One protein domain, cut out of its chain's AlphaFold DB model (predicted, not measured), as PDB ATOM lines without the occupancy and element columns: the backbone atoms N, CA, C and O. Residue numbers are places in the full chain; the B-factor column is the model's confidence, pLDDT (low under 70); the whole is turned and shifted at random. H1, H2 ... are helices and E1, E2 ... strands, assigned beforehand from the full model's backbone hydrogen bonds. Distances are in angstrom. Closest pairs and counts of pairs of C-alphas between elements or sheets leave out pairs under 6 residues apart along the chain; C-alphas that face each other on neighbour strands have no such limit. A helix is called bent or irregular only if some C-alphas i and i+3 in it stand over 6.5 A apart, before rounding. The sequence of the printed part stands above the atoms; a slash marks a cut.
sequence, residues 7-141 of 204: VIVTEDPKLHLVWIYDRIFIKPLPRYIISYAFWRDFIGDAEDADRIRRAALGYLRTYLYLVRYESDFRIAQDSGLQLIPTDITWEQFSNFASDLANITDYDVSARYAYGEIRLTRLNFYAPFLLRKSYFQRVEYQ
ATOM      1  N   VAL A   7     288.835 238.561 411.178       82.12
ATOM      2  CA  VAL A   7     288.205 239.533 410.279       82.12
ATOM      3  C   VAL A   7     287.790 238.814 408.995       82.12
ATOM      4  O   VAL A   7     288.575 238.062 408.427       82.12
ATOM      5  N   ILE A   8     286.545 239.014 408.565       82.44
ATOM      6  CA  ILE A   8     285.990 238.449 407.333       82.44
ATOM      7  C   ILE A   8     285.542 239.594 406.432       82.44
ATOM      8  O   ILE A   8     284.738 240.438 406.832       82.44
ATOM      9  N   VAL A   9     286.046 239.596 405.202       82.62
ATOM     10  CA  VAL A   9     285.688 240.578 404.177       82.62
ATOM     11  C   VAL A   9     284.309 240.240 403.606       82.62
ATOM     12  O   VAL A   9     284.022 239.081 403.310       82.62
ATOM     13  N   THR A  10     283.427 241.232 403.479       80.81
ATOM     14  CA  THR A  10     282.085 241.054 402.892       80.81
ATOM     15  C   THR A  10     281.700 242.240 402.027       80.81
ATOM     16  O   THR A  10     281.938 243.374 402.408       80.81
ATOM     17  N   GLU A  11     281.045 242.024 400.892       81.25
ATOM     18  CA  GLU A  11     280.559 243.135 400.060       81.25
ATOM     19  C   GLU A  11     279.210 243.701 400.533       81.25
ATOM     20  O   GLU A  11     278.832 244.825 400.176       81.25
ATOM     21  N   ASP A  12     278.483 242.952 401.372       76.94
ATOM     22  CA  ASP A  12     277.165 243.360 401.853       76.94
ATOM     23  C   ASP A  12     277.298 244.494 402.883       76.94
ATOM     24  O   ASP A  12     277.819 244.271 403.986       76.94
ATOM     25  N   PRO A  13     276.784 245.709 402.594       75.44
ATOM     26  CA  PRO A  13     276.809 246.790 403.563       75.44
ATOM     27  C   PRO A  13     276.119 246.377 404.866       75.44
ATOM     28  O   PRO A  13     276.651 246.672 405.931       75.44
ATOM     29  N   LYS A  14     275.014 245.628 404.845       73.75
ATOM     30  CA  LYS A  14     274.258 245.279 406.065       73.75
ATOM     31  C   LYS A  14     275.091 244.540 407.117       73.75
ATOM     32  O   LYS A  14     274.765 244.612 408.298       73.75
ATOM     33  N   LEU A  15     276.145 243.846 406.691       74.88
ATOM     34  CA  LEU A  15     277.032 243.071 407.554       74.88
ATOM     35  C   LEU A  15     278.280 243.851 408.004       74.88
ATOM     36  O   LEU A  15     279.005 243.377 408.870       74.88
ATOM     37  N   HIS A  16     278.534 245.050 407.478       82.88
ATOM     38  CA  HIS A  16     279.681 245.866 407.889       82.88
ATOM     39  C   HIS A  16     279.567 246.286 409.367       82.88
ATOM     40  O   HIS A  16     278.564 246.900 409.743       82.88
ATOM     41  N   LEU A  17     280.610 245.990 410.157       78.44
ATOM     42  CA  LEU A  17     280.701 246.124 411.626       78.44
ATOM     43  C   LEU A  17     279.790 245.188 412.429       78.44
ATOM     44  O   LEU A  17     279.553 245.385 413.627       78.44
ATOM     45  N   VAL A  18     279.309 244.123 411.793       78.62
ATOM     46  CA  VAL A  18     278.559 243.085 412.485       78.62
ATOM     47  C   VAL A  18     279.516 241.987 412.925       78.62
ATOM     48  O   VAL A  18     280.239 241.405 412.122       78.62
ATOM     49  N   TRP A  19     279.517 241.674 414.219       74.81
ATOM     50  CA  TRP A  19     280.264 240.535 414.764       74.81
ATOM     51  C   TRP A  19     279.352 239.313 415.016       74.81
ATOM     52  O   TRP A  19     278.197 239.424 415.456       74.81
ATOM     53  N   ILE A  20     279.884 238.122 414.756       69.88
ATOM     54  CA  ILE A  20     279.249 236.835 415.050       69.88
ATOM     55  C   ILE A  20     280.306 235.943 415.703       69.88
ATOM     56  O   ILE A  20     281.306 235.607 415.082       69.88
ATOM     57  N   TYR A  21     280.079 235.549 416.958       73.31
ATOM     58  CA  TYR A  21     281.020 234.745 417.750       73.31
ATOM     59  C   TYR A  21     282.418 235.383 417.855       73.31
ATOM     60  O   TYR A  21     282.584 236.390 418.547       73.31
ATOM     61  N   ASP A  22     283.408 234.777 417.207       75.25
ATOM     62  CA  ASP A  22     284.805 235.190 417.114       75.25
ATOM     63  C   ASP A  22     285.119 235.912 415.795       75.25
ATOM     64  O   ASP A  22     286.266 236.280 415.566       75.25
ATOM     65  N   ARG A  23     284.127 236.137 414.930       75.81
ATOM     66  CA  ARG A  23     284.302 236.746 413.609       75.81
ATOM     67  C   ARG A  23     283.696 238.140 413.555       75.81
ATOM     68  O   ARG A  23     282.637 238.381 414.139       75.81
ATOM     69  N   ILE A  24     284.344 239.049 412.840       82.75
ATOM     70  CA  ILE A  24     283.802 240.373 412.515       82.75
ATOM     71  C   ILE A  24     283.761 240.545 411.003       82.75
ATOM     72  O   ILE A  24     284.742 240.267 410.320       82.75
ATOM     73  N   PHE A  25     282.616 240.983 410.494       83.31
ATOM     74  CA  PHE A  25     282.423 241.243 409.079       83.31
ATOM     75  C   PHE A  25     282.726 242.707 408.786       83.31
ATOM     76  O   PHE A  25     282.141 243.617 409.385       83.31
ATOM     77  N   ILE A  26     283.662 242.939 407.873       85.94
ATOM     78  CA  ILE A  26     284.085 244.279 407.483       85.94
ATOM     79  C   ILE A  26     284.040 244.355 405.965       85.94
ATOM     80  O   ILE A  26     284.690 243.591 405.262       85.94
ATOM     81  N   LYS A  27     283.235 245.285 405.461       87.94
ATOM     82  CA  LYS A  27     283.245 245.632 404.041       87.94
ATOM     83  C   LYS A  27     284.520 246.385 403.676       87.94
ATOM     84  O   LYS A  27     284.812 247.311 404.427       87.94
ATOM     85  N   PRO A  28     285.236 246.038 402.585       88.62
ATOM     86  CA  PRO A  28     286.449 246.735 402.162       88.62
ATOM     87  C   PRO A  28     286.124 248.150 401.674       88.62
ATOM     88  O   PRO A  28     285.017 248.428 401.206       88.62
ATOM     89  N   LEU A  29     287.067 249.074 401.825       86.75
ATOM     90  CA  LEU A  29     286.907 250.474 401.458       86.75
ATOM     91  C   LEU A  29     286.933 250.613 399.926       86.75
ATOM     92  O   LEU A  29     287.982 250.410 399.309       86.75
ATOM     93  N   PRO A  30     285.809 250.963 399.274       85.06
ATOM     94  CA  PRO A  30     285.790 251.063 397.825       85.06
ATOM     95  C   PRO A  30     286.567 252.294 397.356       85.06
ATOM     96  O   PRO A  30     286.338 253.394 397.849       85.06
ATOM     97  N   ARG A  31     287.426 252.144 396.344       83.31
ATOM     98  CA  ARG A  31     288.273 253.240 395.826       83.31
ATOM     99  C   ARG A  31     287.497 254.491 395.416       83.31
ATOM    100  O   ARG A  31     287.937 255.608 395.667       83.31
ATOM    101  N   TYR A  32     286.322 254.310 394.821       83.31
ATOM    102  CA  TYR A  32     285.505 255.423 394.344       83.31
ATOM    103  C   TYR A  32     285.036 256.345 395.477       83.31
ATOM    104  O   TYR A  32     284.892 257.539 395.254       83.31
ATOM    105  N   ILE A  33     284.852 255.834 396.702       83.00
ATOM    106  CA  ILE A  33     284.329 256.641 397.813       83.00
ATOM    107  C   ILE A  33     285.369 257.625 398.365       83.00
ATOM    108  O   ILE A  33     285.010 258.576 399.049       83.00
ATOM    109  N   ILE A  34     286.649 257.402 398.063       79.56
ATOM    110  CA  ILE A  34     287.763 258.270 398.464       79.56
ATOM    111  C   ILE A  34     287.987 259.371 397.409       79.56
ATOM    112  O   ILE A  34     288.545 260.423 397.703       79.56
ATOM    113  N   SER A  35     287.526 259.164 396.172       82.62
ATOM    114  CA  SER A  35     287.723 260.112 395.075       82.62
ATOM    115  C   SER A  35     286.724 261.265 395.132       82.62
ATOM    116  O   SER A  35     285.523 261.060 394.972       82.62
ATOM    117  N   TYR A  36     287.212 262.501 395.260       79.88
ATOM    118  CA  TYR A  36     286.368 263.702 395.236       79.88
ATOM    119  C   TYR A  36     285.532 263.831 393.949       79.88
ATOM    120  O   TYR A  36     284.372 264.240 394.003       79.88
ATOM    121  N   ALA A  37     286.086 263.428 392.799       82.00
ATOM    122  CA  ALA A  37     285.371 263.462 391.522       82.00
ATOM    123  C   ALA A  37     284.089 262.615 391.564       82.00
ATOM    124  O   ALA A  37     283.050 263.044 391.077       82.00
ATOM    125  N   PHE A  38     284.131 261.460 392.235       83.69
ATOM    126  CA  PHE A  38     282.952 260.615 392.410       83.69
ATOM    127  C   PHE A  38     281.861 261.311 393.233       83.69
ATOM    128  O   PHE A  38     280.687 261.251 392.873       83.69
ATOM    129  N   TRP A  39     282.229 262.013 394.307       82.25
ATOM    130  CA  TRP A  39     281.259 262.764 395.112       82.25
ATOM    131  C   TRP A  39     280.607 263.893 394.319       82.25
ATOM    132  O   TRP A  39     279.394 264.080 394.415       82.25
ATOM    133  N   ARG A  40     281.391 264.621 393.521       80.75
ATOM    134  CA  ARG A  40     280.870 265.697 392.675       80.75
ATOM    135  C   ARG A  40     279.925 265.156 391.600       80.75
ATOM    136  O   ARG A  40     278.824 265.673 391.463       80.75
ATOM    137  N   ASP A  41     280.345 264.114 390.886       80.19
ATOM    138  CA  ASP A  41     279.677 263.675 389.656       80.19
ATOM    139  C   ASP A  41     278.505 262.709 389.912       80.19
ATOM    140  O   ASP A  41     277.547 262.701 389.147       80.19
ATOM    141  N   PHE A  42     278.545 261.904 390.985       71.94
ATOM    142  CA  PHE A  42     277.525 260.873 391.255       71.94
ATOM    143  C   PHE A  42     276.645 261.146 392.477       71.94
ATOM    144  O   PHE A  42     275.547 260.598 392.561       71.94
ATOM    145  N   ILE A  43     277.110 261.945 393.442       74.25
ATOM    146  CA  ILE A  43     276.345 262.234 394.667       74.25
ATOM    147  C   ILE A  43     275.675 263.611 394.587       74.25
ATOM    148  O   ILE A  43     274.650 263.795 395.229       74.25
ATOM    149  N   GLY A  44     276.192 264.554 393.794       67.88
ATOM    150  CA  GLY A  44     275.652 265.916 393.708       67.88
ATOM    151  C   GLY A  44     274.273 266.048 393.047       67.88
ATOM    152  O   GLY A  44     273.526 266.942 393.426       67.88
ATOM    153  N   ASP A  45     273.929 265.159 392.108       67.31
ATOM    154  CA  ASP A  45     272.806 265.353 391.168       67.31
ATOM    155  C   ASP A  45     271.626 264.376 391.363       67.31
ATOM    156  O   ASP A  45     270.673 264.357 390.587       67.31
ATOM    157  N   ALA A  46     271.676 263.520 392.388       70.69
ATOM    158  CA  ALA A  46     270.646 262.508 392.624       70.69
ATOM    159  C   ALA A  46     269.496 263.037 393.504       70.69
ATOM    160  O   ALA A  46     269.739 263.699 394.507       70.69
ATOM    161  N   GLU A  47     268.245 262.642 393.234       69.38
ATOM    162  CA  GLU A  47     267.102 262.928 394.134       69.38
ATOM    163  C   GLU A  47     267.321 262.384 395.564       69.38
ATOM    164  O   GLU A  47     266.850 262.955 396.543       69.38
ATOM    165  N   ASP A  48     268.098 261.304 395.692       75.06
ATOM    166  CA  ASP A  48     268.495 260.676 396.958       75.06
ATOM    167  C   ASP A  48     269.904 261.106 397.436       75.06
ATOM    168  O   ASP A  48     270.479 260.465 398.330       75.06
ATOM    169  N   ALA A  49     270.476 262.169 396.854       79.69
ATOM    170  CA  ALA A  49     271.833 262.663 397.113       79.69
ATOM    171  C   ALA A  49     272.151 262.752 398.606       79.69
ATOM    172  O   ALA A  49     273.132 262.170 399.068       79.69
ATOM    173  N   ASP A  50     271.281 263.391 399.387       81.31
ATOM    174  CA  ASP A  50     271.479 263.571 400.825       81.31
ATOM    175  C   ASP A  50     271.499 262.246 401.591       81.31
ATOM    176  O   ASP A  50     272.318 262.052 402.496       81.31
ATOM    177  N   ARG A  51     270.636 261.292 401.226       81.62
ATOM    178  CA  ARG A  51     270.597 259.975 401.877       81.62
ATOM    179  C   ARG A  51     271.874 259.192 401.582       81.62
ATOM    180  O   ARG A  51     272.443 258.581 402.491       81.62
ATOM    181  N   ILE A  52     272.323 259.216 400.328       82.81
ATOM    182  CA  ILE A  52     273.545 258.535 399.878       82.81
ATOM    183  C   ILE A  52     274.771 259.186 400.517       82.81
ATOM    184  O   ILE A  52     275.617 258.476 401.062       82.81
ATOM    185  N   ARG A  53     274.823 260.521 400.543       84.38
ATOM    186  CA  ARG A  53     275.880 261.311 401.180       84.38
ATOM    187  C   ARG A  53     276.028 260.938 402.652       84.38
ATOM    188  O   ARG A  53     277.111 260.543 403.073       84.38
ATOM    189  N   ARG A  54     274.932 260.956 403.416       85.12
ATOM    190  CA  ARG A  54     274.920 260.581 404.845       85.12
ATOM    191  C   ARG A  54     275.335 259.127 405.083       85.12
ATOM    192  O   ARG A  54     275.970 258.811 406.092       85.12
ATOM    193  N   ALA A  55     274.971 258.213 404.183       84.75
ATOM    194  CA  ALA A  55     275.381 256.812 404.273       84.75
ATOM    195  C   ALA A  55     276.878 256.635 403.973       84.75
ATOM    196  O   ALA A  55     277.560 255.896 404.681       84.75
ATOM    197  N   ALA A  56     277.395 257.326 402.958       85.56
ATOM    198  CA  ALA A  56     278.801 257.297 402.581       85.56
ATOM    199  C   ALA A  56     279.697 257.946 403.651       85.56
ATOM    200  O   ALA A  56     280.705 257.355 404.031       85.56
ATOM    201  N   LEU A  57     279.293 259.090 404.217       85.75
ATOM    202  CA  LEU A  57     279.996 259.729 405.339       85.75
ATOM    203  C   LEU A  57     279.996 258.834 406.582       85.75
ATOM    204  O   LEU A  57     281.031 258.662 407.220       85.75
ATOM    205  N   GLY A  58     278.864 258.190 406.882       85.75
ATOM    206  CA  GLY A  58     278.782 257.198 407.954       85.75
ATOM    207  C   GLY A  58     279.741 256.030 407.777       85.75
ATOM    208  O   GLY A  58     280.407 255.627 408.725       85.75
ATOM    209  N   TYR A  59     279.837 255.516 406.554       86.00
ATOM    210  CA  TYR A  59     280.759 254.442 406.205       86.00
ATOM    211  C   TYR A  59     282.231 254.864 406.271       86.00
ATOM    212  O   TYR A  59     283.086 254.095 406.690       86.00
ATOM    213  N   LEU A  60     282.557 256.090 405.872       86.81
ATOM    214  CA  LEU A  60     283.918 256.604 406.016       86.81
ATOM    215  C   LEU A  60     284.284 256.769 407.486       86.81
ATOM    216  O   LEU A  60     285.365 256.368 407.912       86.81
ATOM    217  N   ARG A  61     283.345 257.263 408.290       85.50
ATOM    218  CA  ARG A  61     283.536 257.437 409.724       85.50
ATOM    219  C   ARG A  61     283.799 256.123 410.460       85.50
ATOM    220  O   ARG A  61     284.612 256.108 411.381       85.50
ATOM    221  N   THR A  62     283.175 255.012 410.063       85.25
ATOM    222  CA  THR A  62     283.510 253.706 410.656       85.25
ATOM    223  C   THR A  62     284.966 253.330 410.392       85.25
ATOM    224  O   THR A  62     285.639 252.853 411.303       85.25
ATOM    225  N   TYR A  63     285.480 253.617 409.196       86.06
ATOM    226  CA  TYR A  63     286.889 253.425 408.855       86.06
ATOM    227  C   TYR A  63     287.837 254.329 409.652       86.06
ATOM    228  O   TYR A  63     288.889 253.854 410.073       86.06
ATOM    229  N   LEU A  64     287.448 255.576 409.940       85.31
ATOM    230  CA  LEU A  64     288.221 256.473 410.813       85.31
ATOM    231  C   LEU A  64     288.371 255.920 412.236       85.31
ATOM    232  O   LEU A  64     289.417 256.079 412.860       85.31
ATOM    233  N   TYR A  65     287.335 255.259 412.758       84.06
ATOM    234  CA  TYR A  65     287.412 254.619 414.073       84.06
ATOM    235  C   TYR A  65     288.163 253.285 414.054       84.06
ATOM    236  O   TYR A  65     288.763 252.925 415.065       84.06
ATOM    237  N   LEU A  66     288.123 252.554 412.937       85.19
ATOM    238  CA  LEU A  66     288.849 251.292 412.771       85.19
ATOM    239  C   LEU A  66     290.356 251.505 412.597       85.19
ATOM    240  O   LEU A  66     291.139 250.698 413.090       85.19
ATOM    241  N   VAL A  67     290.754 252.564 411.891       87.62
ATOM    242  CA  VAL A  67     292.141 252.812 411.486       87.62
ATOM    243  C   VAL A  67     292.611 254.128 412.091       87.62
ATOM    244  O   VAL A  67     292.591 255.176 411.449       87.62
ATOM    245  N   ARG A  68     293.003 254.069 413.368       86.06
ATOM    246  CA  ARG A  68     293.439 255.251 414.125       86.06
ATOM    247  C   ARG A  68     294.948 255.444 414.085       86.06
ATOM    248  O   ARG A  68     295.421 256.578 414.125       86.06
ATOM    249  N   TYR A  69     295.690 254.345 414.040       88.00
ATOM    250  CA  TYR A  69     297.145 254.348 414.048       88.00
ATOM    251  C   TYR A  69     297.705 253.748 412.761       88.00
ATOM    252  O   TYR A  69     297.072 252.916 412.110       88.00
ATOM    253  N   GLU A  70     298.946 254.105 412.436       88.06
ATOM    254  CA  GLU A  70     299.658 253.546 411.283       88.06
ATOM    255  C   GLU A  70     299.786 252.013 411.373       88.06
ATOM    256  O   GLU A  70     299.722 251.316 410.362       88.06
ATOM    257  N   SER A  71     299.895 251.456 412.586       88.19
ATOM    258  CA  SER A  71     299.872 250.004 412.800       88.19
ATOM    259  C   SER A  71     298.580 249.363 412.300       88.19
ATOM    260  O   SER A  71     298.624 248.305 411.676       88.19
ATOM    261  N   ASP A  72     297.441 250.014 412.540       86.75
ATOM    262  CA  ASP A  72     296.126 249.521 412.127       86.75
ATOM    263  C   ASP A  72     295.986 249.611 410.606       86.75
ATOM    264  O   ASP A  72     295.444 248.707 409.974       86.75
ATOM    265  N   PHE A  73     296.543 250.669 410.010       88.00
ATOM    266  CA  PHE A  73     296.575 250.858 408.562       88.00
ATOM    267  C   PHE A  73     297.376 249.753 407.866       88.00
ATOM    268  O   PHE A  73     296.904 249.164 406.894       88.00
ATOM    269  N   ARG A  74     298.546 249.397 408.411       87.31
ATOM    270  CA  ARG A  74     299.362 248.284 407.898       87.31
ATOM    271  C   ARG A  74     298.633 246.942 408.000       87.31
ATOM    272  O   ARG A  74     298.715 246.146 407.072       87.31
ATOM    273  N   ILE A  75     297.888 246.705 409.084       85.94
ATOM    274  CA  ILE A  75     297.044 245.503 409.228       85.94
ATOM    275  C   ILE A  75     295.912 245.511 408.190       85.94
ATOM    276  O   ILE A  75     295.604 244.478 407.601       85.94
ATOM    277  N   ALA A  76     295.302 246.669 407.931       86.06
ATOM    278  CA  ALA A  76     294.227 246.807 406.952       86.06
ATOM    279  C   ALA A  76     294.696 246.611 405.495       86.06
ATOM    280  O   ALA A  76     293.895 246.190 404.656       86.06
ATOM    281  N   GLN A  77     295.970 246.886 405.200       88.25
ATOM    282  CA  GLN A  77     296.607 246.637 403.900       88.25
ATOM    283  C   GLN A  77     297.189 245.225 403.750       88.25
ATOM    284  O   GLN A  77     297.694 244.892 402.676       88.25
ATOM    285  N   ASP A  78     297.126 244.387 404.788       86.44
ATOM    286  CA  ASP A  78     297.657 243.031 404.712       86.44
ATOM    287  C   ASP A  78     296.994 242.236 403.574       86.44
ATOM    288  O   ASP A  78     295.789 242.332 403.319       86.44
ATOM    289  N   SER A  79     297.803 241.423 402.898       73.94
ATOM    290  CA  SER A  79     297.434 240.627 401.724       73.94
ATOM    291  C   SER A  79     296.241 239.693 401.964       73.94
ATOM    292  O   SER A  79     295.500 239.399 401.029       73.94
ATOM    293  N   GLY A  80     296.026 239.264 403.212       73.38
ATOM    294  CA  GLY A  80     294.893 238.420 403.595       73.38
ATOM    295  C   GLY A  80     293.573 239.167 403.824       73.38
ATOM    296  O   GLY A  80     292.525 238.524 403.847       73.38
ATOM    297  N   LEU A  81     293.602 240.491 404.011       77.81
ATOM    298  CA  LEU A  81     292.426 241.296 404.366       77.81
ATOM    299  C   LEU A  81     292.058 242.328 403.297       77.81
ATOM    300  O   LEU A  81     290.868 242.517 403.058       77.81
ATOM    301  N   GLN A  82     293.049 242.992 402.682       83.81
ATOM    302  CA  GLN A  82     292.880 244.007 401.628       83.81
ATOM    303  C   GLN A  82     291.681 244.949 401.863       83.81
ATOM    304  O   GLN A  82     290.882 245.221 400.966       83.81
ATOM    305  N   LEU A  83     291.533 245.441 403.098       84.88
ATOM    306  CA  LEU A  83     290.438 246.339 403.466       84.88
ATOM    307  C   LEU A  83     290.656 247.732 402.889       84.88
ATOM    308  O   LEU A  83     289.690 248.408 402.540       84.88
ATOM    309  N   ILE A  84     291.916 248.156 402.803       85.62
ATOM    310  CA  ILE A  84     292.319 249.414 402.188       85.62
ATOM    311  C   ILE A  84     293.156 249.094 400.945       85.62
ATOM    312  O   ILE A  84     294.022 248.217 401.004       85.62
ATOM    313  N   PRO A  85     292.925 249.799 399.826       83.81
ATOM    314  CA  PRO A  85     293.769 249.695 398.644       83.81
ATOM    315  C   PRO A  85     295.256 249.933 398.973       83.81
ATOM    316  O   PRO A  85     295.609 250.849 399.720       83.81
ATOM    317  N   THR A  86     296.144 249.096 398.433       81.25
ATOM    318  CA  THR A  86     297.595 249.138 398.715       81.25
ATOM    319  C   THR A  86     298.308 250.337 398.084       81.25
ATOM    320  O   THR A  86     299.455 250.614 398.409       81.25
ATOM    321  N   ASP A  87     297.647 251.033 397.161       83.81
ATOM    322  CA  ASP A  87     298.129 252.235 396.473       83.81
ATOM    323  C   ASP A  87     298.061 253.506 397.330       83.81
ATOM    324  O   ASP A  87     298.644 254.523 396.959       83.81
ATOM    325  N   ILE A  88     297.377 253.457 398.476       84.69
ATOM    326  CA  ILE A  88     297.192 254.610 399.362       84.69
ATOM    327  C   ILE A  88     298.277 254.607 400.439       84.69
ATOM    328  O   ILE A  88     298.503 253.593 401.104       84.69
ATOM    329  N   THR A  89     298.938 255.748 400.644       89.69
ATOM    330  CA  THR A  89     299.906 255.910 401.740       89.69
ATOM    331  C   THR A  89     299.215 256.316 403.041       89.69
ATOM    332  O   THR A  89     298.131 256.906 403.038       89.69
ATOM    333  N   TRP A  90     299.867 256.048 404.175       89.25
ATOM    334  CA  TRP A  90     299.378 256.497 405.481       89.25
ATOM    335  C   TRP A  90     299.162 258.015 405.530       89.25
ATOM    336  O   TRP A  90     298.154 258.471 406.053       89.25
ATOM    337  N   GLU A  91     300.063 258.803 404.940       89.44
ATOM    338  CA  GLU A  91     299.962 260.269 404.918       89.44
ATOM    339  C   GLU A  91     298.714 260.751 404.170       89.44
ATOM    340  O   GLU A  91     297.975 261.600 404.669       89.44
ATOM    341  N   GLN A  92     298.437 260.171 402.997       87.56
ATOM    342  CA  GLN A  92     297.236 260.481 402.218       87.56
ATOM    343  C   GLN A  92     295.969 260.130 402.998       87.56
ATOM    344  O   GLN A  92     295.036 260.933 403.058       87.56
ATOM    345  N   PHE A  93     295.952 258.952 403.628       87.88
ATOM    346  CA  PHE A  93     294.827 258.523 404.446       87.88
ATOM    347  C   PHE A  93     294.653 259.400 405.690       87.88
ATOM    348  O   PHE A  93     293.528 259.758 406.014       87.88
ATOM    349  N   SER A  94     295.736 259.794 406.360       87.62
ATOM    350  CA  SER A  94     295.702 260.638 407.559       87.62
ATOM    351  C   SER A  94     295.226 262.059 407.255       87.62
ATOM    352  O   SER A  94     294.460 262.625 408.036       87.62
ATOM    353  N   ASN A  95     295.640 262.637 406.125       87.06
ATOM    354  CA  ASN A  95     295.143 263.940 405.678       87.06
ATOM    355  C   ASN A  95     293.643 263.870 405.375       87.06
ATOM    356  O   ASN A  95     292.864 264.635 405.937       87.06
ATOM    357  N   PHE A  96     293.224 262.871 404.593       84.69
ATOM    358  CA  PHE A  96     291.809 262.619 404.319       84.69
ATOM    359  C   PHE A  96     291.002 262.383 405.607       84.69
ATOM    360  O   PHE A  96     289.921 262.936 405.793       84.69
ATOM    361  N   ALA A  97     291.540 261.597 406.536       84.19
ATOM    362  CA  ALA A  97     290.921 261.318 407.823       84.19
ATOM    363  C   ALA A  97     290.740 262.576 408.673       84.19
ATOM    364  O   ALA A  97     289.731 262.705 409.363       84.19
ATOM    365  N   SER A  98     291.700 263.497 408.609       84.06
ATOM    366  CA  SER A  98     291.663 264.759 409.350       84.06
ATOM    367  C   SER A  98     290.579 265.690 408.807       84.06
ATOM    368  O   SER A  98     289.821 266.255 409.593       84.06
ATOM    369  N   ASP A  99     290.428 265.765 407.482       82.75
ATOM    370  CA  ASP A  99     289.359 266.536 406.832       82.75
ATOM    371  C   ASP A  99     287.961 265.992 407.182       82.75
ATOM    372  O   ASP A  99     286.998 266.748 407.331       82.75
ATOM    373  N   LEU A 100     287.846 264.672 407.362       79.06
ATOM    374  CA  LEU A 100     286.592 264.000 407.705       79.06
ATOM    375  C   LEU A 100     286.350 263.854 409.219       79.06
ATOM    376  O   LEU A 100     285.261 263.448 409.628       79.06
ATOM    377  N   ALA A 101     287.313 264.209 410.071       73.50
ATOM    378  CA  ALA A 101     287.176 264.080 411.523       73.50
ATOM    379  C   ALA A 101     286.091 265.001 412.111       73.50
ATOM    380  O   ALA A 101     285.580 264.731 413.197       73.50
ATOM    381  N   ASN A 102     285.714 266.064 411.392       75.62
ATOM    382  CA  ASN A 102     284.730 267.051 411.840       75.62
ATOM    383  C   ASN A 102     283.262 266.656 411.551       75.62
ATOM    384  O   ASN A 102     282.353 267.459 411.747       75.62
ATOM    385  N   ILE A 103     283.010 265.439 411.057       76.62
ATOM    386  CA  ILE A 103     281.655 264.959 410.745       76.62
ATOM    387  C   ILE A 103     280.915 264.607 412.044       76.62
ATOM    388  O   ILE A 103     281.336 263.714 412.788       76.62
ATOM    389  N   THR A 104     279.775 265.257 412.298       71.81
ATOM    390  CA  THR A 104     278.967 265.008 413.504       71.81
ATOM    391  C   THR A 104     277.995 263.835 413.341       71.81
ATOM    392  O   THR A 104     277.720 263.370 412.236       71.81
ATOM    393  N   ASP A 105     277.450 263.325 414.454       69.88
ATOM    394  CA  ASP A 105     276.464 262.224 414.460       69.88
ATOM    395  C   ASP A 105     275.213 262.519 413.616       69.88
ATOM    396  O   ASP A 105     274.606 261.599 413.071       69.88
ATOM    397  N   TYR A 106     274.851 263.796 413.466       71.75
ATOM    398  CA  TYR A 106     273.678 264.238 412.708       71.75
ATOM    399  C   TYR A 106     273.857 264.134 411.185       71.75
ATOM    400  O   TYR A 106     272.871 263.997 410.449       71.75
ATOM    401  N   ASP A 107     275.106 264.145 410.717       74.12
ATOM    402  CA  ASP A 107     275.476 264.085 409.296       74.12
ATOM    403  C   ASP A 107     275.556 262.643 408.775       74.12
ATOM    404  O   ASP A 107     275.803 262.393 407.593       74.12
ATOM    405  N   VAL A 108     275.345 261.672 409.662       78.69
ATOM    406  CA  VAL A 108     275.508 260.250 409.392       78.69
ATOM    407  C   VAL A 108     274.144 259.570 409.310       78.69
ATOM    408  O   VAL A 108     273.204 259.892 410.034       78.69
ATOM    409  N   SER A 109     273.999 258.595 408.407       79.50
ATOM    410  CA  SER A 109     272.761 257.810 408.347       79.50
ATOM    411  C   SER A 109     272.538 257.042 409.659       79.50
ATOM    412  O   SER A 109     273.493 256.494 410.216       79.50
ATOM    413  N   ALA A 110     271.281 256.891 410.085       71.81
ATOM    414  CA  ALA A 110     270.918 256.196 411.327       71.81
ATOM    415  C   ALA A 110     271.551 254.799 411.472       71.81
ATOM    416  O   ALA A 110     271.852 254.363 412.574       71.81
ATOM    417  N   ARG A 111     271.817 254.104 410.359       74.38
ATOM    418  CA  ARG A 111     272.489 252.798 410.348       74.38
ATOM    419  C   ARG A 111     273.922 252.854 410.886       74.38
ATOM    420  O   ARG A 111     274.323 251.924 411.571       74.38
ATOM    421  N   TYR A 112     274.689 253.889 410.540       71.38
ATOM    422  CA  TYR A 112     276.097 254.044 410.939       71.38
ATOM    423  C   TYR A 112     276.264 254.876 412.216       71.38
ATOM    424  O   TYR A 112     277.357 254.921 412.766       71.38
ATOM    425  N   ALA A 113     275.185 255.497 412.707       69.19
ATOM    426  CA  ALA A 113     275.163 256.103 414.037       69.19
ATOM    427  C   ALA A 113     275.397 255.047 415.136       69.19
ATOM    428  O   ALA A 113     275.995 255.323 416.171       69.19
ATOM    429  N   TYR A 114     274.965 253.808 414.886       62.47
ATOM    430  CA  TYR A 114     275.235 252.660 415.740       62.47
ATOM    431  C   TYR A 114     276.477 251.927 415.206       62.47
ATOM    432  O   TYR A 114     276.421 251.336 414.133       62.47
ATOM    433  N   GLY A 115     277.599 251.999 415.933       67.12
ATOM    434  CA  GLY A 115     278.893 251.413 415.546       67.12
ATOM    435  C   GLY A 115     278.907 249.875 415.490       67.12
ATOM    436  O   GLY A 115     278.305 249.261 414.616       67.12
ATOM    437  N   GLU A 116     279.627 249.216 416.403       64.69
ATOM    438  CA  GLU A 116     279.662 247.744 416.448       64.69
ATOM    439  C   GLU A 116     278.323 247.169 416.944       64.69
ATOM    440  O   GLU A 116     277.911 247.418 418.082       64.69
ATOM    441  N   ILE A 117     277.653 246.341 416.131       65.31
ATOM    442  CA  ILE A 117     276.377 245.709 416.512       65.31
ATOM    443  C   ILE A 117     276.518 244.186 416.580       65.31
ATOM    444  O   ILE A 117     277.035 243.519 415.681       65.31
ATOM    445  N   ARG A 118     275.987 243.594 417.659       64.81
ATOM    446  CA  ARG A 118     275.880 242.136 417.801       64.81
ATOM    447  C   ARG A 118     274.817 241.540 416.921       64.81
ATOM    448  O   ARG A 118     273.653 241.816 417.171       64.81
ATOM    449  N   LEU A 119     275.186 240.625 416.015       60.16
ATOM    450  CA  LEU A 119     274.192 239.946 415.183       60.16
ATOM    451  C   LEU A 119     273.170 239.187 416.031       60.16
ATOM    452  O   LEU A 119     271.993 239.201 415.712       60.16
ATOM    453  N   THR A 120     273.570 238.598 417.166       57.19
ATOM    454  CA  THR A 120     272.605 237.933 418.061       57.19
ATOM    455  C   THR A 120     271.598 238.910 418.673       57.19
ATOM    456  O   THR A 120     270.470 238.515 418.930       57.19
ATOM    457  N   ARG A 121     271.978 240.179 418.894       58.56
ATOM    458  CA  ARG A 121     271.044 241.230 419.327       58.56
ATOM    459  C   ARG A 121     270.245 241.767 418.147       58.56
ATOM    460  O   ARG A 121     269.039 241.903 418.266       58.56
ATOM    461  N   LEU A 122     270.884 241.995 417.002       62.16
ATOM    462  CA  LEU A 122     270.210 242.440 415.788       62.16
ATOM    463  C   LEU A 122     269.128 241.447 415.358       62.16
ATOM    464  O   LEU A 122     268.019 241.869 415.082       62.16
ATOM    465  N   ASN A 123     269.405 240.142 415.375       58.62
ATOM    466  CA  ASN A 123     268.433 239.098 415.046       58.62
ATOM    467  C   ASN A 123     267.332 238.962 416.111       58.62
ATOM    468  O   ASN A 123     266.206 238.619 415.779       58.62
ATOM    469  N   PHE A 124     267.634 239.266 417.379       58.06
ATOM    470  CA  PHE A 124     266.627 239.336 418.443       58.06
ATOM    471  C   PHE A 124     265.684 240.536 418.258       58.06
ATOM    472  O   PHE A 124     264.478 240.408 418.449       58.06
ATOM    473  N   TYR A 125     266.212 241.687 417.829       55.12
ATOM    474  CA  TYR A 125     265.421 242.888 417.547       55.12
ATOM    475  C   TYR A 125     264.842 242.927 416.125       55.12
ATOM    476  O   TYR A 125     263.922 243.698 415.878       55.12
ATOM    477  N   ALA A 126     265.318 242.102 415.190       56.22
ATOM    478  CA  ALA A 126     264.833 242.024 413.810       56.22
ATOM    479  C   ALA A 126     263.316 241.772 413.699       56.22
ATOM    480  O   ALA A 126     262.663 242.500 412.945       56.22
ATOM    481  N   PRO A 127     262.706 240.835 414.456       55.81
ATOM    482  CA  PRO A 127     261.254 240.680 414.441       55.81
ATOM    483  C   PRO A 127     260.523 241.890 415.044       55.81
ATOM    484  O   PRO A 127     259.436 242.222 414.582       55.81
ATOM    485  N   PHE A 128     261.128 242.574 416.020       53.62
ATOM    486  CA  PHE A 128     260.517 243.705 416.727       53.62
ATOM    487  C   PHE A 128     260.601 245.032 415.950       53.62
ATOM    488  O   PHE A 128     259.642 245.794 415.940       53.62
ATOM    489  N   LEU A 129     261.722 245.303 415.272       52.81
ATOM    490  CA  LEU A 129     262.006 246.588 414.621       52.81
ATOM    491  C   LEU A 129     261.765 246.568 413.102       52.81
ATOM    492  O   LEU A 129     261.408 247.588 412.523       52.81
ATOM    493  N   LEU A 130     261.972 245.423 412.441       52.31
ATOM    494  CA  LEU A 130     261.999 245.335 410.973       52.31
ATOM    495  C   LEU A 130     260.847 244.515 410.381       52.31
ATOM    496  O   LEU A 130     260.756 244.434 409.156       52.31
ATOM    497  N   ARG A 131     259.977 243.907 411.209       48.09
ATOM    498  CA  ARG A 131     258.803 243.090 410.809       48.09
ATOM    499  C   ARG A 131     259.099 242.096 409.665       48.09
ATOM    500  O   ARG A 131     258.213 241.720 408.903       48.09
ATOM    501  N   LYS A 132     260.362 241.672 409.536       44.59
ATOM    502  CA  LYS A 132     260.855 240.695 408.563       44.59
ATOM    503  C   LYS A 132     261.568 239.596 409.335       44.59
ATOM    504  O   LYS A 132     262.517 239.858 410.066       44.59
ATOM    505  N   SER A 133     261.079 238.368 409.177       44.12
ATOM    506  CA  SER A 133     261.426 237.229 410.036       44.12
ATOM    507  C   SER A 133     262.864 236.713 409.875       44.12
ATOM    508  O   SER A 133     263.314 235.955 410.727       44.12
ATOM    509  N   TYR A 134     263.591 237.090 408.816       47.59
ATOM    510  CA  TYR A 134     264.944 236.589 408.537       47.59
ATOM    511  C   TYR A 134     265.733 237.626 407.730       47.59
ATOM    512  O   TYR A 134     265.399 237.863 406.572       47.59
ATOM    513  N   PHE A 135     266.751 238.271 408.318       42.44
ATOM    514  CA  PHE A 135     267.460 239.365 407.628       42.44
ATOM    515  C   PHE A 135     268.686 238.942 406.802       42.44
ATOM    516  O   PHE A 135     269.065 239.695 405.916       42.44
ATOM    517  N   GLN A 136     269.276 237.767 407.037       42.59
ATOM    518  CA  GLN A 136     270.202 237.070 406.124       42.59
ATOM    519  C   GLN A 136     270.609 235.753 406.814       42.59
ATOM    520  O   GLN A 136     271.060 235.788 407.960       42.59
ATOM    521  N   ARG A 137     270.462 234.592 406.163       42.06
ATOM    522  CA  ARG A 137     271.077 233.336 406.635       42.06
ATOM    523  C   ARG A 137     272.568 233.387 406.296       42.06
ATOM    524  O   ARG A 137     272.967 232.901 405.252       42.06
ATOM    525  N   VAL A 138     273.378 234.007 407.147       46.72
ATOM    526  CA  VAL A 138     274.816 233.704 407.174       46.72
ATOM    527  C   VAL A 138     274.904 232.308 407.772       46.72
ATOM    528  O   VAL A 138     274.382 232.140 408.877       46.72
ATOM    529  N   GLU A 139     275.432 231.318 407.036       42.00
ATOM    530  CA  GLU A 139     275.559 229.922 407.471       42.00
ATOM    531  C   GLU A 139     275.770 229.837 408.984       42.00
ATOM    532  O   GLU A 139     276.827 230.183 409.521       42.00
ATOM    533  N   TYR A 140     274.727 229.399 409.690       42.62
ATOM    534  CA  TYR A 140     274.847 229.109 411.097       42.62
ATOM    535  C   TYR A 140     275.804 227.931 411.199       42.62
ATOM    536  O   TYR A 140     275.421 226.785 410.963       42.62
ATOM    537  N   GLN A 141     277.049 228.198 411.579       45.59
ATOM    538  CA  GLN A 141     277.978 227.173 412.026       45.59
ATOM    539  C   GLN A 141     277.502 226.657 413.401       45.59
ATOM    540  O   GLN A 141     278.157 226.811 414.427       45.59
TER     541      GLN A 141
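This is residues 7 to 141 of the 204 residues of an uncharacterized protein of Monosporascus ibericus (UniProt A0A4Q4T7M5). A small three-stranded sheet of E1, E3 and E2 stands between a loose group of helices gathered round the long helix H3 and a single outlying helix, H7. H6 packs on one side of H3, while H1, H2, H4 and H5 lie off its other side with few contacts, H2 meeting it at the corner by their link and H4 beyond its last residue, Leu 66; H7 and the tail of residues 130 to 141 lie at the opposite end of the domain from H5. The printed part has 135 residues with three named strands followed by seven named helices, E1 E2 E3 H1 H2 H3 H4 H5 H6 H7, and its class is mostly helix. The sheet's order is E1, E3, E2, mixed. The whole is compact, with a radius of gyration of the C-alphas of 15.9 A and spans of 43 by 38 by 22 A.

The strands are E1, residues 7 to 9, beginning at C-alpha 7 (288.205, 239.533, 410.279), E2, residues 18 to 20, and E3, residues 23 to 26, 9.7 A long. H3, residues 49 to 66, runs 25.8 A from C-alpha 49 (271.833, 262.663, 397.113). H5, residues 90 to 100, measures 15.0 A, and H7, residues 119 to 129, measures 13.9 A and ends at C-alpha 129 (262.006, 246.588, 414.621). The shorter helices are H1, residues 31 to 34, H2, residues 36 to 43, H4, residues 70 to 76, and H6, residues 110 to 113. H7 is irregular, but only just: C-alphas 124 and 127 are 6.8 A apart.

E2 and E3 form a hairpin, antiparallel at 160 degrees, with N 20 and O 23 at 2.8 A, within hydrogen-bond range. E1 and E3 are parallel at 41 degrees, with N 8 and O 24 at 2.8 A. Residues 18 to 19 of E2 also pair, parallel, with residues 117 to 118. H7 only grazes the sheet, with its residues 119 to 122; the closest C-alphas of E2 and H7 are those of Ile 20 and Leu 119, 5.9 A apart. H3 is not on the sheet. Residues 55 to 62 of H3 touch H6, the closest C-alphas being those of Gly 58 and Tyr 112 at 5.1 A. H2 and H3 touch only at the corner, Ile 43 to Ala 49 at 5.2 A between C-alphas, at a steep tilt of 42 degrees, opposite ways. Close but not clearly touching are, among them, H3 and H5, with C-alphas 64 and 97 at 6.3 A, H1 and H3, with C-alphas 33 and 56 at 7.3 A, and H4 and H5, about perpendicular at 85 degrees, with C-alphas 70 and 90 at 6.5 A. H3 and H7 are apart. Every O i to N i+4 pair is within hydrogen-bond range in H2, H3, H4 and H5, and 5 of 7 are in H7; H1 and H6 are too short for such a pair, and their single O i to N i+3 pair is within range in H1 but not in H6.

The two C-alphas farthest apart, those of Glu 91 and Ser 133, are 45.2 A apart. The printed part has no cut. The link from H4 to H5, 13 residues, is long. The mean pLDDT of the printed part is 75.4; 34 residues are under 70, among them residues 113 to 141, and H7 has a mean of 57.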